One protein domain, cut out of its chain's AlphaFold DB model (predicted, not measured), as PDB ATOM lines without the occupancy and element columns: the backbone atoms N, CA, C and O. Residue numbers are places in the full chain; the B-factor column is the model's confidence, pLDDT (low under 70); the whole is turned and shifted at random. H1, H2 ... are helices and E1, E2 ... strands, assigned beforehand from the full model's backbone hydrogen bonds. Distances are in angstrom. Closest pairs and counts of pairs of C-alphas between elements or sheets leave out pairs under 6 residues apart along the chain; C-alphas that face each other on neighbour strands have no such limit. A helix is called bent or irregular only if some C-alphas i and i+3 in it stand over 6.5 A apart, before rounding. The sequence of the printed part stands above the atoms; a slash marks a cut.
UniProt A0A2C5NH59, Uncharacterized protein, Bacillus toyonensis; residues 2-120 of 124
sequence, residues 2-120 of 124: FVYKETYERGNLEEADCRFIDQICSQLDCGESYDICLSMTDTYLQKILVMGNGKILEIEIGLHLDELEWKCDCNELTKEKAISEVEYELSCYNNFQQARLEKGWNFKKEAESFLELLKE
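What this domain is: This is residues 2 to 120 of the 124 residues of an uncharacterized protein of Bacillus toyonensis (UniProt A0A2C5NH59). A five-stranded antiparallel sheet, twisted, curls round helix H1, while H2 and H4, side by side and running opposite ways, pack on the other side of it, chiefly near the bent strand E2. Short H3 lies between H2 and H4 along the chain and only grazes the sheet. The printed part has 119 residues, with named elements in the order E1 H1 E2 E3 E4 E5 H2 H3 H4; the sheet's order is E1 E5 E4 E3 E2, and the class is mixed, helices and strands. The whole is compact, with a radius of gyration of the C-alphas of 14.5 A and spans of 37 by 34 by 19 A.

Where its parts are: Find C-alpha 3 at (340.760, -166.434, 44.454); there E1 begins, residues 3 to 9, 20.7 A long. H1 follows, residues 13 to 28, 22.4 A, from C-alpha 13 at (325.063, -164.431, 31.783). Next come E2, residues 33 to 41, 22.1 A, which bends by 65 degrees at residue 38, then E3, residues 44 to 51, 21.8 A, E4, residues 56 to 64, 25.5 A, and E5, residues 69 to 77, 25.0 A. After them look for H2, residues 79 to 95, 24.3 A, H3, residues 97 to 103, 10.2 A, and H4, residues 107 to 120, 19.8 A, which ends at C-alpha 120 at (354.445, -152.712, 28.122).

How they stand to each other: Begin at edge strand E1, antiparallel to E5, where N 4 and O 74 are 3.0 A apart, within hydrogen-bond range. E2, E3, E4 and E5 form a meander, each strand the antiparallel neighbour of the one before, and three hairpins; look at N 36 and O 48 at 2.9 A, N 47 and O 59 at 2.9 A, and N 60 and O 73 at 2.9 A. There are three layers, helices on both faces of a sheet: H2 and H4 on one face, H1 on the other. The sheet curls round H1; the closest C-alphas of H1 and E5 are those of Ala 16 and Trp 70, 6.8 A apart. H2 has a height over the sheet of 10.2 A, and H4 9.5 A. H2 and H4 touch at a shallow tilt of 25 degrees, opposite ways, closest at the C-alphas of Ile 83 and Leu 115, 6.4 A. H2, with residues 92 to 94 alone, and H3 touch only at the corner, closest at the C-alphas of Tyr 93 and Ala 99, 5.0 A. H3 and H4 meet only through their link. H1 and H4 are apart. In H1, H2, H3 and H4 every O i to N i+4 pair is within hydrogen-bond range.

The domain as a whole: The two C-alphas farthest apart are those of Asp 66 and Glu 120, 43.6 A. The printed part has no cut, and its links are tight. The mean pLDDT of the printed part is 93.2; look at residues 31 to 32 for the values under 70.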
ATOM      1  N   PHE A   2     345.061-164.232  44.646       90.00
ATOM      2  CA  PHE A   2     343.652-163.961  44.904       90.00
ATOM      3  C   PHE A   2     342.784-165.028  44.231       90.00
ATOM      4  O   PHE A   2     343.059-165.429  43.101       90.00
ATOM      5  N   VAL A   3     341.768-165.497  44.949       94.69
ATOM      6  CA  VAL A   3     340.760-166.434  44.454       94.69
ATOM      7  C   VAL A   3     339.422-165.981  45.011       94.69
ATOM      8  O   VAL A   3     339.326-165.687  46.204       94.69
ATOM      9  N   TYR A   4     338.405-165.932  44.163       96.50
ATOM     10  CA  TYR A   4     337.045-165.590  44.556       96.50
ATOM     11  C   TYR A   4     336.065-166.466  43.786       96.50
ATOM     12  O   TYR A   4     336.299-166.780  42.624       96.50
ATOM     13  N   LYS A   5     335.005-166.914  44.453       97.44
ATOM     14  CA  LYS A   5     333.997-167.798  43.873       97.44
ATOM     15  C   LYS A   5     332.642-167.371  44.381       97.44
ATOM     16  O   LYS A   5     332.531-167.062  45.563       97.44
ATOM     17  N   GLU A   6     331.643-167.404  43.518       97.12
ATOM     18  CA  GLU A   6     330.268-167.114  43.903       97.12
ATOM     19  C   GLU A   6     329.297-167.935  43.055       97.12
ATOM     20  O   GLU A   6     329.667-168.533  42.038       97.12
ATOM     21  N   THR A   7     328.046-168.010  43.494       96.75
ATOM     22  CA  THR A   7     326.983-168.653  42.727       96.75
ATOM     23  C   THR A   7     325.756-167.758  42.694       96.75
ATOM     24  O   THR A   7     325.363-167.193  43.714       96.75
ATOM     25  N   TYR A   8     325.146-167.612  41.519       95.00
ATOM     26  CA  TYR A   8     323.938-166.808  41.355       95.00
ATOM     27  C   TYR A   8     322.780-167.653  40.841       95.00
ATOM     28  O   TYR A   8     322.852-168.266  39.776       95.00
ATOM     29  N   GLU A   9     321.681-167.635  41.590       91.88
ATOM     30  CA  GLU A   9     320.413-168.191  41.138       91.88
ATOM     31  C   GLU A   9     319.759-167.273  40.100       91.88
ATOM     32  O   GLU A   9     319.554-166.080  40.359       91.88
ATOM     33  N   ARG A  10     319.294-167.866  38.990       78.69
ATOM     34  CA  ARG A  10     318.495-167.191  37.949       78.69
ATOM     35  C   ARG A  10     319.240-166.011  37.292       78.69
ATOM     36  O   ARG A  10     320.380-165.695  37.614       78.69
ATOM     37  N   GLY A  11     318.578-165.362  36.335       86.25
ATOM     38  CA  GLY A  11     319.170-164.282  35.542       86.25
ATOM     39  C   GLY A  11     319.960-164.790  34.338       86.25
ATOM     40  O   GLY A  11     320.061-165.997  34.104       86.25
ATOM     41  N   ASN A  12     320.469-163.859  33.539       93.06
ATOM     42  CA  ASN A  12     321.272-164.171  32.355       93.06
ATOM     43  C   ASN A  12     322.782-164.036  32.636       93.06
ATOM     44  O   ASN A  12     323.193-163.565  33.695       93.06
ATOM     45  N   LEU A  13     323.603-164.461  31.672       94.88
ATOM     46  CA  LEU A  13     325.063-164.431  31.783       94.88
ATOM     47  C   LEU A  13     325.614-163.019  32.033       94.88
ATOM     48  O   LEU A  13     326.521-162.859  32.840       94.88
ATOM     49  N   GLU A  14     325.052-162.002  31.377       94.56
ATOM     50  CA  GLU A  14     325.465-160.602  31.532       94.56
ATOM     51  C   GLU A  14     325.189-160.098  32.957       94.56
ATOM     52  O   GLU A  14     326.048-159.482  33.583       94.56
ATOM     53  N   GLU A  15     324.026-160.429  33.522       94.69
ATOM     54  CA  GLU A  15     323.686-160.094  34.906       94.69
ATOM     55  C   GLU A  15     324.614-160.789  35.913       94.69
ATOM     56  O   GLU A  15     325.013-160.168  36.903       94.69
ATOM     57  N   ALA A  16     324.951-162.062  35.678       95.75
ATOM     58  CA  ALA A  16     325.892-162.807  36.512       95.75
ATOM     59  C   ALA A  16     327.306-162.209  36.428       95.75
ATOM     60  O   ALA A  16     327.941-162.001  37.462       95.75
ATOM     61  N   ASP A  17     327.763-161.872  35.220       95.62
ATOM     62  CA  ASP A  17     329.062-161.248  34.972       95.62
ATOM     63  C   ASP A  17     329.187-159.886  35.659       95.62
ATOM     64  O   ASP A  17     330.080-159.692  36.485       95.62
ATOM     65  N   CYS A  18     328.251-158.962  35.418       93.81
ATOM     66  CA  CYS A  18     328.286-157.635  36.034       93.81
ATOM     67  C   CYS A  18     328.342-157.714  37.566       93.81
ATOM     68  O   CYS A  18     329.179-157.064  38.191       93.81
ATOM     69  N   ARG A  19     327.496-158.556  38.179       94.81
ATOM     70  CA  ARG A  19     327.484-158.732  39.640       94.81
ATOM     71  C   ARG A  19     328.794-159.307  40.164       94.81
ATOM     72  O   ARG A  19     329.269-158.863  41.209       94.81
ATOM     73  N   PHE A  20     329.365-160.282  39.461       95.56
ATOM     74  CA  PHE A  20     330.607-160.918  39.877       95.56
ATOM     75  C   PHE A  20     331.782-159.942  39.831       95.56
ATOM     76  O   PHE A  20     332.542-159.839  40.795       95.56
ATOM     77  N   ILE A  21     331.889-159.169  38.748       93.50
ATOM     78  CA  ILE A  21     332.937-158.159  38.591       93.50
ATOM     79  C   ILE A  21     332.807-157.054  39.643       93.50
ATOM     80  O   ILE A  21     333.804-156.724  40.283       93.50
ATOM     81  N   ASP A  22     331.600-156.545  39.905       92.50
ATOM     82  CA  ASP A  22     331.373-155.529  40.944       92.50
ATOM     83  C   ASP A  22     331.842-156.004  42.329       92.50
ATOM     84  O   ASP A  22     332.461-155.251  43.093       92.50
ATOM     85  N   GLN A  23     331.589-157.275  42.658       94.12
ATOM     86  CA  GLN A  23     332.046-157.876  43.909       94.12
ATOM     87  C   GLN A  23     333.572-157.993  43.960       94.12
ATOM     88  O   GLN A  23     334.170-157.614  44.966       94.12
ATOM     89  N   ILE A  24     334.217-158.448  42.886       93.50
ATOM     90  CA  ILE A  24     335.683-158.548  42.808       93.50
ATOM     91  C   ILE A  24     336.337-157.168  42.934       93.50
ATOM     92  O   ILE A  24     337.261-157.001  43.731       93.50
ATOM     93  N   CYS A  25     335.839-156.169  42.203       90.25
ATOM     94  CA  CYS A  25     336.320-154.790  42.278       90.25
ATOM     95  C   CYS A  25     336.183-154.224  43.697       90.25
ATOM     96  O   CYS A  25     337.118-153.602  44.201       90.25
ATOM     97  N   SER A  26     335.066-154.511  44.374       90.00
ATOM     98  CA  SER A  26     334.846-154.118  45.771       90.00
ATOM     99  C   SER A  26     335.829-154.790  46.739       90.00
ATOM    100  O   SER A  26     336.288-154.153  47.682       90.00
ATOM    101  N   GLN A  27     336.179-156.064  46.517       89.75
ATOM    102  CA  GLN A  27     337.151-156.792  47.348       89.75
ATOM    103  C   GLN A  27     338.591-156.299  47.149       89.75
ATOM    104  O   GLN A  27     339.406-156.372  48.069       89.75
ATOM    105  N   LEU A  28     338.922-155.833  45.944       88.88
ATOM    106  CA  LEU A  28     340.273-155.411  45.570       88.88
ATOM    107  C   LEU A  28     340.502-153.895  45.664       88.88
ATOM    108  O   LEU A  28     341.643-153.468  45.472       88.88
ATOM    109  N   ASP A  29     339.455-153.116  45.960       84.12
ATOM    110  CA  ASP A  29     339.460-151.647  46.011       84.12
ATOM    111  C   ASP A  29     340.077-151.024  44.744       84.12
ATOM    112  O   ASP A  29     340.983-150.188  44.785       84.12
ATOM    113  N   CYS A  30     339.639-151.500  43.575       78.25
ATOM    114  CA  CYS A  30     340.155-151.056  42.281       78.25
ATOM    115  C   CYS A  30     339.027-150.813  41.273       78.25
ATOM    116  O   CYS A  30     338.091-151.604  41.188       78.25
ATOM    117  N   GLY A  31     339.129-149.717  40.510       67.38
ATOM    118  CA  GLY A  31     338.054-149.249  39.624       67.38
ATOM    119  C   GLY A  31     338.293-149.419  38.122       67.38
ATOM    120  O   GLY A  31     337.339-149.653  37.391       67.38
ATOM    121  N   GLU A  32     339.533-149.305  37.636       64.69
ATOM    122  CA  GLU A  32     339.827-149.484  36.206       64.69
ATOM    123  C   GLU A  32     340.252-150.925  35.918       64.69
ATOM    124  O   GLU A  32     341.117-151.473  36.607       64.69
ATOM    125  N   SER A  33     339.671-151.526  34.882       82.38
ATOM    126  CA  SER A  33     340.085-152.822  34.352       82.38
ATOM    127  C   SER A  33     340.065-152.806  32.830       82.38
ATOM    128  O   SER A  33     339.157-152.235  32.230       82.38
ATOM    129  N   TYR A  34     341.049-153.454  32.214       90.00
ATOM    130  CA  TYR A  34     341.014-153.794  30.794       90.00
ATOM    131  C   TYR A  34     340.787-155.294  30.663       90.00
ATOM    132  O   TYR A  34     341.481-156.059  31.333       90.00
ATOM    133  N   ASP A  35     339.839-155.716  29.837       93.56
ATOM    134  CA  ASP A  35     339.496-157.123  29.684       93.56
ATOM    135  C   ASP A  35     339.603-157.621  28.243       93.56
ATOM    136  O   ASP A  35     339.623-156.853  27.280       93.56
ATOM    137  N   ILE A  36     339.702-158.941  28.119       96.56
ATOM    138  CA  ILE A  36     339.544-159.652  26.862       96.56
ATOM    139  C   ILE A  36     338.668-160.879  27.070       96.56
ATOM    140  O   ILE A  36     338.957-161.736  27.909       96.56
ATOM    141  N   CYS A  37     337.615-160.986  26.265       96.19
ATOM    142  CA  CYS A  37     336.784-162.178  26.205       96.19
ATOM    143  C   CYS A  37     337.490-163.273  25.394       96.19
ATOM    144  O   CYS A  37     337.751-163.113  24.201       96.19
ATOM    145  N   LEU A  38     337.806-164.389  26.049       95.69
ATOM    146  CA  LEU A  38     338.425-165.552  25.419       95.69
ATOM    147  C   LEU A  38     337.373-166.491  24.842       95.69
ATOM    148  O   LEU A  38     337.550-167.004  23.745       95.69
ATOM    149  N   SER A  39     336.257-166.701  25.528       93.06
ATOM    150  CA  SER A  39     335.204-167.593  25.054       93.06
ATOM    151  C   SER A  39     333.858-167.131  25.578       93.06
ATOM    152  O   SER A  39     333.750-166.731  26.734       93.06
ATOM    153  N   MET A  40     332.829-167.185  24.735       93.56
ATOM    154  CA  MET A  40     331.476-166.808  25.123       93.56
ATOM    155  C   MET A  40     330.442-167.638  24.371       93.56
ATOM    156  O   MET A  40     330.492-167.777  23.150       93.56
ATOM    157  N   THR A  41     329.481-168.161  25.120       92.69
ATOM    158  CA  THR A  41     328.253-168.801  24.639       92.69
ATOM    159  C   THR A  41     327.092-168.338  25.519       92.69
ATOM    160  O   THR A  41     327.308-167.681  26.534       92.69
ATOM    161  N   ASP A  42     325.866-168.763  25.219       91.00
ATOM    162  CA  ASP A  42     324.698-168.456  26.060       91.00
ATOM    163  C   ASP A  42     324.786-169.035  27.486       91.00
ATOM    164  O   ASP A  42     324.002-168.659  28.353       91.00
ATOM    165  N   THR A  43     325.710-169.970  27.734       94.88
ATOM    166  CA  THR A  43     325.834-170.709  29.005       94.88
ATOM    167  C   THR A  43     327.240-170.682  29.597       94.88
ATOM    168  O   THR A  43     327.493-171.351  30.598       94.88
ATOM    169  N   TYR A  44     328.164-169.939  28.984       96.25
ATOM    170  CA  TYR A  44     329.563-169.910  29.393       96.25
ATOM    171  C   TYR A  44     330.239-168.599  28.998       96.25
ATOM    172  O   TYR A  44     330.059-168.136  27.873       96.25
ATOM    173  N   LEU A  45     331.069-168.062  29.885       97.19
ATOM    174  CA  LEU A  45     331.988-166.958  29.639       97.19
ATOM    175  C   LEU A  45     333.353-167.307  30.222       97.19
ATOM    176  O   LEU A  45     333.445-167.733  31.370       97.19
ATOM    177  N   GLN A  46     334.403-167.036  29.459       97.62
ATOM    178  CA  GLN A  46     335.770-166.954  29.948       97.62
ATOM    179  C   GLN A  46     336.379-165.639  29.483       97.62
ATOM    180  O   GLN A  46     336.379-165.337  28.286       97.62
ATOM    181  N   LYS A  47     336.933-164.869  30.415       97.19
ATOM    182  CA  LYS A  47     337.648-163.629  30.109       97.19
ATOM    183  C   LYS A  47     338.819-163.410  31.053       97.19
ATOM    184  O   LYS A  47     338.835-163.920  32.169       97.19
ATOM    185  N   ILE A  48     339.784-162.616  30.608       97.56
ATOM    186  CA  ILE A  48     340.897-162.165  31.445       97.56
ATOM    187  C   ILE A  48     340.742-160.670  31.688       97.56
ATOM    188  O   ILE A  48     340.509-159.924  30.743       97.56
ATOM    189  N   LEU A  49     340.918-160.232  32.933       94.94
ATOM    190  CA  LEU A  49     340.964-158.828  33.329       94.94
ATOM    191  C   LEU A  49     342.350-158.452  33.835       94.94
ATOM    192  O   LEU A  49     342.965-159.170  34.619       94.94
ATOM    193  N   VAL A  50     342.808-157.269  33.447       93.62
ATOM    194  CA  VAL A  50     343.951-156.582  34.043       93.62
ATOM    195  C   VAL A  50     343.411-155.454  34.904       93.62
ATOM    196  O   VAL A  50     342.927-154.449  34.386       93.62
ATOM    197  N   MET A  51     343.513-155.613  36.217       90.69
ATOM    198  CA  MET A  51     343.041-154.634  37.190       90.69
ATOM    199  C   MET A  51     343.991-153.428  37.267       90.69
ATOM    200  O   MET A  51     345.189-153.530  36.977       90.69
ATOM    201  N   GLY A  52     343.486-152.289  37.744       85.94
ATOM    202  CA  GLY A  52     344.263-151.056  37.914       85.94
ATOM    203  C   GLY A  52     345.468-151.206  38.851       85.94
ATOM    204  O   GLY A  52     346.493-150.559  38.651       85.94
ATOM    205  N   ASN A  53     345.403-152.132  39.813       86.56
ATOM    206  CA  ASN A  53     346.527-152.486  40.692       86.56
ATOM    207  C   ASN A  53     347.549-153.451  40.045       86.56
ATOM    208  O   ASN A  53     348.487-153.887  40.709       86.56
ATOM    209  N   GLY A  54     347.371-153.802  38.768       88.38
ATOM    210  CA  GLY A  54     348.263-154.672  38.004       88.38
ATOM    211  C   GLY A  54     347.988-156.169  38.137       88.38
ATOM    212  O   GLY A  54     348.622-156.943  37.423       88.38
ATOM    213  N   LYS A  55     347.051-156.593  38.994       92.06
ATOM    214  CA  LYS A  55     346.639-158.001  39.066       92.06
ATOM    215  C   LYS A  55     345.980-158.433  37.763       92.06
ATOM    216  O   LYS A  55     345.205-157.678  37.180       92.06
ATOM    217  N   ILE A  56     346.268-159.661  37.352       95.44
ATOM    218  CA  ILE A  56     345.648-160.295  36.195       95.44
ATOM    219  C   ILE A  56     344.735-161.391  36.723       95.44
ATOM    220  O   ILE A  56     345.184-162.251  37.478       95.44
ATOM    221  N   LEU A  57     343.459-161.325  36.376       96.19
ATOM    222  CA  LEU A  57     342.429-162.232  36.858       96.19
ATOM    223  C   LEU A  57     341.813-162.959  35.672       96.19
ATOM    224  O   LEU A  57     341.463-162.330  34.681       96.19
ATOM    225  N   GLU A  58     341.658-164.265  35.784       97.50
ATOM    226  CA  GLU A  58     340.792-165.049  34.915       97.50
ATOM    227  C   GLU A  58     339.426-165.183  35.569       97.50
ATOM    228  O   GLU A  58     339.340-165.512  36.753       97.50
ATOM    229  N   ILE A  59     338.388-164.921  34.783       97.75
ATOM    230  CA  ILE A  59     336.991-165.074  35.158       97.75
ATOM    231  C   ILE A  59     336.386-166.155  34.287       97.75
ATOM    232  O   ILE A  59     336.390-166.035  33.060       97.75
ATOM    233  N   GLU A  60     335.826-167.164  34.935       98.25
ATOM    234  CA  GLU A  60     335.035-168.214  34.309       98.25
ATOM    235  C   GLU A  60     333.630-168.188  34.907       98.25
ATOM    236  O   GLU A  60     333.460-168.202  36.125       98.25
ATOM    237  N   ILE A  61     332.611-168.122  34.055       98.00
ATOM    238  CA  ILE A  61     331.206-168.166  34.458       98.00
ATOM    239  C   ILE A  61     330.520-169.241  33.635       98.00
ATOM    240  O   ILE A  61     330.474-169.147  32.412       98.00
ATOM    241  N   GLY A  62     329.974-170.260  34.292       97.56
ATOM    242  CA  GLY A  62     329.290-171.371  33.635       97.56
ATOM    243  C   GLY A  62     327.915-171.638  34.231       97.56
ATOM    244  O   GLY A  62     327.751-171.640  35.452       97.56
ATOM    245  N   LEU A  63     326.922-171.898  33.378       96.50
ATOM    246  CA  LEU A  63     325.591-172.306  33.823       96.50
ATOM    247  C   LEU A  63     325.600-173.781  34.231       96.50
ATOM    248  O   LEU A  63     325.791-174.679  33.407       96.50
ATOM    249  N   HIS A  64     325.317-174.046  35.499       93.94
ATOM    250  CA  HIS A  64     325.078-175.390  35.992       93.94
ATOM    251  C   HIS A  64     323.634-175.808  35.690       93.94
ATOM    252  O   HIS A  64     322.710-175.469  36.427       93.94
ATOM    253  N   LEU A  65     323.435-176.539  34.589       86.62
ATOM    254  CA  LEU A  65     322.105-176.841  34.034       86.62
ATOM    255  C   LEU A  65     321.169-177.591  34.994       86.62
ATOM    256  O   LEU A  65     319.963-177.363  34.948       86.62
ATOM    257  N   ASP A  66     321.708-178.443  35.868       88.94
ATOM    258  CA  ASP A  66     320.896-179.216  36.818       88.94
ATOM    259  C   ASP A  66     320.363-178.351  37.970       88.94
ATOM    260  O   ASP A  66     319.262-178.579  38.467       88.94
ATOM    261  N   GLU A  67     321.141-177.348  38.387       88.81
ATOM    262  CA  GLU A  67     320.808-176.450  39.505       88.81
ATOM    263  C   GLU A  67     320.179-175.136  39.004       88.81
ATOM    264  O   GLU A  67     319.527-174.433  39.767       88.81
ATOM    265  N   LEU A  68     320.299-174.841  37.700       89.69
ATOM    266  CA  LEU A  68     319.921-173.571  37.066       89.69
ATOM    267  C   LEU A  68     320.605-172.360  37.730       89.69
ATOM    268  O   LEU A  68     320.004-171.296  37.911       89.69
ATOM    269  N   GLU A  69     321.880-172.546  38.064       95.62
ATOM    270  CA  GLU A  69     322.724-171.592  38.781       95.62
ATOM    271  C   GLU A  69     323.973-171.240  37.973       95.62
ATOM    272  O   GLU A  69     324.587-172.101  37.341       95.62
ATOM    273  N   TRP A  70     324.383-169.976  38.023       97.38
ATOM    274  CA  TRP A  70     325.645-169.516  37.455       97.38
ATOM    275  C   TRP A  70     326.770-169.738  38.455       97.38
ATOM    276  O   TRP A  70     326.753-169.140  39.528       97.38
ATOM    277  N   LYS A  71     327.743-170.579  38.105       97.69
ATOM    278  CA  LYS A  71     328.967-170.793  38.884       97.69
ATOM    279  C   LYS A  71     330.034-169.849  38.355       97.69
ATOM    280  O   LYS A  71     330.386-169.938  37.181       97.69
ATOM    281  N   CYS A  72     330.493-168.942  39.211       97.94
ATOM    282  CA  CYS A  72     331.454-167.909  38.861       97.94
ATOM    283  C   CYS A  72     332.754-168.138  39.628       97.94
ATOM    284  O   CYS A  72     332.760-168.179  40.861       97.94
ATOM    285  N   ASP A  73     333.856-168.246  38.902       98.12
ATOM    286  CA  ASP A  73     335.191-168.473  39.426       98.12
ATOM    287  C   ASP A  73     336.120-167.342  38.984       98.12
ATOM    288  O   ASP A  73     336.132-166.927  37.828       98.12
ATOM    289  N   CYS A  74     336.915-166.837  39.924       97.56
ATOM    290  CA  CYS A  74     337.954-165.850  39.690       97.56
ATOM    291  C   CYS A  74     339.278-166.372  40.232       97.56
ATOM    292  O   CYS A  74     339.403-166.621  41.437       97.56
ATOM    293  N   ASN A  75     340.289-166.447  39.373       97.00
ATOM    294  CA  ASN A  75     341.634-166.875  39.738       97.00
ATOM    295  C   ASN A  75     342.665-165.830  39.311       97.00
ATOM    296  O   ASN A  75     342.666-165.364  38.177       97.00
ATOM    297  N   GLU A  76     343.578-165.464  40.209       96.75
ATOM    298  CA  GLU A  76     344.730-164.639  39.842       96.75
ATOM    299  C   GLU A  76     345.707-165.449  38.976       96.75
ATOM    300  O   GLU A  76     346.209-166.492  39.402       96.75
ATOM    301  N   LEU A  77     345.989-164.950  37.773       96.25
ATOM    302  CA  LEU A  77     346.941-165.534  36.839       96.25
ATOM    303  C   LEU A  77     348.315-164.881  36.965       96.25
ATOM    304  O   LEU A  77     348.451-163.693  37.267       96.25
ATOM    305  N   THR A  78     349.351-165.652  36.635       95.44
ATOM    306  CA  THR A  78     350.634-165.044  36.279       95.44
ATOM    307  C   THR A  78     350.530-164.411  34.895       95.44
ATOM    308  O   THR A  78     349.721-164.817  34.053       95.44
ATOM    309  N   LYS A  79     351.388-163.426  34.635       94.19
ATOM    310  CA  LYS A  79     351.457-162.758  33.337       94.19
ATOM    311  C   LYS A  79     351.743-163.738  32.199       94.19
ATOM    312  O   LYS A  79     351.111-163.658  31.152       94.19
ATOM    313  N   GLU A  80     352.662-164.678  32.410       95.56
ATOM    314  CA  GLU A  80     353.047-165.686  31.418       95.56
ATOM    315  C   GLU A  80     351.861-166.583  31.064       95.56
ATOM    316  O   GLU A  80     351.653-166.903  29.895       95.56
ATOM    317  N   LYS A  81     351.057-166.952  32.069       96.31
ATOM    318  CA  LYS A  81     349.849-167.746  31.857       96.31
ATOM    319  C   LYS A  81     348.818-166.961  31.050       96.31
ATOM    320  O   LYS A  81     348.337-167.481  30.053       96.31
ATOM    321  N   ALA A  82     348.561-165.703  31.407       96.50
ATOM    322  CA  ALA A  82     347.630-164.851  30.669       96.50
ATOM    323  C   ALA A  82     348.049-164.637  29.203       96.50
ATOM    324  O   ALA A  82     347.218-164.748  28.306       96.50
ATOM    325  N   ILE A  83     349.341-164.396  28.945       96.94
ATOM    326  CA  ILE A  83     349.881-164.305  27.578       96.94
ATOM    327  C   ILE A  83     349.641-165.616  26.823       96.94
ATOM    328  O   ILE A  83     349.126-165.588  25.709       96.94
ATOM    329  N   SER A  84     349.971-166.754  27.439       97.19
ATOM    330  CA  SER A  84     349.814-168.069  26.813       97.19
ATOM    331  C   SER A  84     348.362-168.377  26.436       97.19
ATOM    332  O   SER A  84     348.138-168.948  25.371       97.19
ATOM    333  N   GLU A  85     347.388-168.029  27.281       97.25
ATOM    334  CA  GLU A  85     345.962-168.243  26.989       97.25
ATOM    335  C   GLU A  85     345.495-167.379  25.808       97.25
ATOM    336  O   GLU A  85     344.873-167.872  24.866       97.25
ATOM    337  N   VAL A  86     345.866-166.094  25.792       97.31
ATOM    338  CA  VAL A  86     345.492-165.183  24.696       97.31
ATOM    339  C   VAL A  86     346.155-165.596  23.377       97.31
ATOM    340  O   VAL A  86     345.511-165.581  22.327       97.31
ATOM    341  N   GLU A  87     347.426-166.004  23.403       97.25
ATOM    342  CA  GLU A  87     348.137-166.497  22.216       97.25
ATOM    343  C   GLU A  87     347.536-167.802  21.679       97.25
ATOM    344  O   GLU A  87     347.434-167.977  20.459       97.25
ATOM    345  N   TYR A  88     347.095-168.699  22.567       96.50
ATOM    346  CA  TYR A  88     346.378-169.910  22.182       96.50
ATOM    347  C   TYR A  88     345.069-169.573  21.456       96.50
ATOM    348  O   TYR A  88     344.844-170.041  20.335       96.50
ATOM    349  N   GLU A  89     344.251-168.686  22.020       96.19
ATOM    350  CA  GLU A  89     342.983-168.277  21.411       96.19
ATOM    351  C   GLU A  89     343.173-167.528  20.084       96.19
ATOM    352  O   GLU A  89     342.432-167.739  19.115       96.19
ATOM    353  N   LEU A  90     344.214-166.700  19.985       96.12
ATOM    354  CA  LEU A  90     344.598-166.039  18.741       96.12
ATOM    355  C   LEU A  90     345.059-167.048  17.675       96.12
ATOM    356  O   LEU A  90     344.739-166.898  16.491       96.12
ATOM    357  N   SER A  91     345.780-168.097  18.074       96.62
ATOM    358  CA  SER A  91     346.159-169.199  17.184       96.62
ATOM    359  C   SER A  91     344.925-169.938  16.664       96.62
ATOM    360  O   SER A  91     344.800-170.149  15.453       96.62
ATOM    361  N   CYS A  92     343.969-170.257  17.541       95.19
ATOM    362  CA  CYS A  92     342.687-170.846  17.160       95.19
ATOM    363  C   CYS A  92     341.938-169.963  16.152       95.19
ATOM    364  O   CYS A  92     341.538-170.443  15.089       95.19
ATOM    365  N   TYR A  93     341.827-168.661  16.423       95.62
ATOM    366  CA  TYR A  93     341.215-167.691  15.512       95.62
ATOM    367  C   TYR A  93     341.886-167.676  14.126       95.62
ATOM    368  O   TYR A  93     341.222-167.685  13.085       95.62
ATOM    369  N   ASN A  94     343.220-167.688  14.075       95.25
ATOM    370  CA  ASN A  94     343.949-167.665  12.807       95.25
ATOM    371  C   ASN A  94     343.777-168.970  12.011       95.25
ATOM    372  O   ASN A  94     343.637-168.922  10.786       95.25
ATOM    373  N   ASN A  95     343.723-170.120  12.685       96.94
ATOM    374  CA  ASN A  95     343.730-171.432  12.038       96.94
ATOM    375  C   ASN A  95     342.332-171.987  11.714       96.94
ATOM    376  O   ASN A  95     342.188-172.720  10.736       96.94
ATOM    377  N   PHE A  96     341.292-171.616  12.469       94.75
ATOM    378  CA  PHE A  96     339.950-172.184  12.322       94.75
ATOM    379  C   PHE A  96     338.923-171.135  11.899       94.75
ATOM    380  O   PHE A  96     338.707-170.135  12.577       94.75
ATOM    381  N   GLN A  97     338.222-171.387  10.789       94.12
ATOM    382  CA  GLN A  97     337.153-170.500  10.314       94.12
ATOM    383  C   GLN A  97     336.021-170.360  11.342       94.12
ATOM    384  O   GLN A  97     335.496-169.264  11.508       94.12
ATOM    385  N   GLN A  98     335.681-171.449  12.038       92.38
ATOM    386  CA  GLN A  98     334.636-171.457  13.060       92.38
ATOM    387  C   GLN A  98     334.953-170.483  14.205       92.38
ATOM    388  O   GLN A  98     334.125-169.638  14.526       92.38
ATOM    389  N   ALA A  99     336.189-170.499  14.715       91.81
ATOM    390  CA  ALA A  99     336.628-169.585  15.768       91.81
ATOM    391  C   ALA A  99     336.514-168.105  15.352       91.81
ATOM    392  O   ALA A  99     336.207-167.248  16.175       91.81
ATOM    393  N   ARG A 100     336.710-167.784  14.063       93.25
ATOM    394  CA  ARG A 100     336.518-166.410  13.559       93.25
ATOM    395  C   ARG A 100     335.057-165.987  13.524       93.25
ATOM    396  O   ARG A 100     334.767-164.816  13.747       93.25
ATOM    397  N   LEU A 101     334.160-166.917  13.200       91.69
ATOM    398  CA  LEU A 101     332.721-166.655  13.194       91.69
ATOM    399  C   LEU A 101     332.207-166.423  14.616       91.69
ATOM    400  O   LEU A 101     331.434-165.497  14.825       91.69
ATOM    401  N   GLU A 102     332.673-167.228  15.570       90.50
ATOM    402  CA  GLU A 102     332.267-167.150  16.977       90.50
ATOM    403  C   GLU A 102     332.788-165.883  17.664       90.50
ATOM    404  O   GLU A 102     332.025-165.178  18.314       90.50
ATOM    405  N   LYS A 103     334.071-165.557  17.484       91.50
ATOM    406  CA  LYS A 103     334.709-164.417  18.165       91.50
ATOM    407  C   LYS A 103     334.482-163.074  17.469       91.50
ATOM    408  O   LYS A 103     334.632-162.017  18.073       91.50
ATOM    409  N   GLY A 104     334.151-163.103  16.182       92.12
ATOM    410  CA  GLY A 104     333.983-161.907  15.370       92.12
ATOM    411  C   GLY A 104     335.299-161.247  14.944       92.12
ATOM    412  O   GLY A 104     336.401-161.590  15.363       92.12
ATOM    413  N   TRP A 105     335.168-160.269  14.051       89.38
ATOM    414  CA  TRP A 105     336.281-159.649  13.325       89.38
ATOM    415  C   TRP A 105     337.216-158.788  14.188       89.38
ATOM    416  O   TRP A 105     338.382-158.617  13.825       89.38
ATOM    417  N   ASN A 106     336.727-158.262  15.316       93.25
ATOM    418  CA  ASN A 106     337.501-157.393  16.207       93.25
ATOM    419  C   ASN A 106     338.416-158.161  17.163       93.25
ATOM    420  O   ASN A 106     339.436-157.606  17.572       93.25
ATOM    421  N   PHE A 107     338.115-159.433  17.443       95.19
ATOM    422  CA  PHE A 107     338.831-160.227  18.443       95.19
ATOM    423  C   PHE A 107     340.345-160.216  18.238       95.19
ATOM    424  O   PHE A 107     341.101-160.022  19.179       95.19
ATOM    425  N   LYS A 108     340.809-160.376  16.993       95.94
ATOM    426  CA  LYS A 108     342.246-160.366  16.695       95.94
ATOM    427  C   LYS A 108     342.921-159.069  17.143       95.94
ATOM    428  O   LYS A 108     343.984-159.120  17.749       95.94
ATOM    429  N   LYS A 109     342.299-157.925  16.851       96.00
ATOM    430  CA  LYS A 109     342.839-156.614  17.215       96.00
ATOM    431  C   LYS A 109     342.827-156.428  18.733       96.00
ATOM    432  O   LYS A 109     343.801-155.937  19.286       96.00
ATOM    433  N   GLU A 110     341.748-156.837  19.393       96.06
ATOM    434  CA  GLU A 110     341.620-156.778  20.855       96.06
ATOM    435  C   GLU A 110     342.667-157.665  21.542       96.06
ATOM    436  O   GLU A 110     343.347-157.203  22.451       96.06
ATOM    437  N   ALA A 111     342.885-158.884  21.043       96.81
ATOM    438  CA  ALA A 111     343.930-159.794  21.510       96.81
ATOM    439  C   ALA A 111     345.339-159.226  21.336       96.81
ATOM    440  O   ALA A 111     346.135-159.268  22.272       96.81
ATOM    441  N   GLU A 112     345.650-158.668  20.166       96.00
ATOM    442  CA  GLU A 112     346.947-158.038  19.907       96.00
ATOM    443  C   GLU A 112     347.184-156.853  20.860       96.00
ATOM    444  O   GLU A 112     348.226-156.799  21.513       96.00
ATOM    445  N   SER A 113     346.191-155.975  21.035       94.88
ATOM    446  CA  SER A 113     346.270-154.838  21.965       94.88
ATOM    447  C   SER A 113     346.354-155.266  23.436       94.88
ATOM    448  O   SER A 113     347.105-154.672  24.209       94.88
ATOM    449  N   PHE A 114     345.643-156.325  23.836       95.38
ATOM    450  CA  PHE A 114     345.736-156.897  25.182       95.38
ATOM    451  C   PHE A 114     347.136-157.457  25.463       95.38
ATOM    452  O   PHE A 114     347.708-157.215  26.528       95.38
ATOM    453  N   LEU A 115     347.728-158.162  24.493       95.75
ATOM    454  CA  LEU A 115     349.094-158.676  24.596       95.75
ATOM    455  C   LEU A 115     350.135-157.554  24.676       95.75
ATOM    456  O   LEU A 115     351.094-157.675  25.441       95.75
ATOM    457  N   GLU A 116     349.964-156.476  23.909       93.88
ATOM    458  CA  GLU A 116     350.812-155.280  23.996       93.88
ATOM    459  C   GLU A 116     350.735-154.650  25.390       93.88
ATOM    460  O   GLU A 116     351.774-154.449  26.016       93.88
ATOM    461  N   LEU A 117     349.528-154.455  25.933       91.25
ATOM    462  CA  LEU A 117     349.322-153.905  27.276       91.25
ATOM    463  C   LEU A 117     349.991-154.754  28.363       91.25
ATOM    464  O   LEU A 117     350.607-154.216  29.290       91.25
ATOM    465  N   LEU A 118     349.906-156.084  28.256       90.94
ATOM    466  CA  LEU A 118     350.624-156.968  29.168       90.94
ATOM    467  C   LEU A 118     352.137-156.769  29.036       90.94
ATOM    468  O   LEU A 118     352.821-156.659  30.052       90.94
ATOM    469  N   LYS A 119     352.676-156.692  27.815       86.38
ATOM    470  CA  LYS A 119     354.118-156.536  27.559       86.38
ATOM    471  C   LYS A 119     354.657-155.177  28.015       86.38
ATOM    472  O   LYS A 119     355.676-155.160  28.691       86.38
ATOM    473  N   GLU A 120     353.976-154.063  27.756       78.62
ATOM    474  CA  GLU A 120     354.445-152.712  28.122       78.62
ATOM    475  C   GLU A 120     354.646-152.518  29.632       78.62
ATOM    476  O   GLU A 120     355.584-151.835  30.050       78.62
TER     477      GLU A 120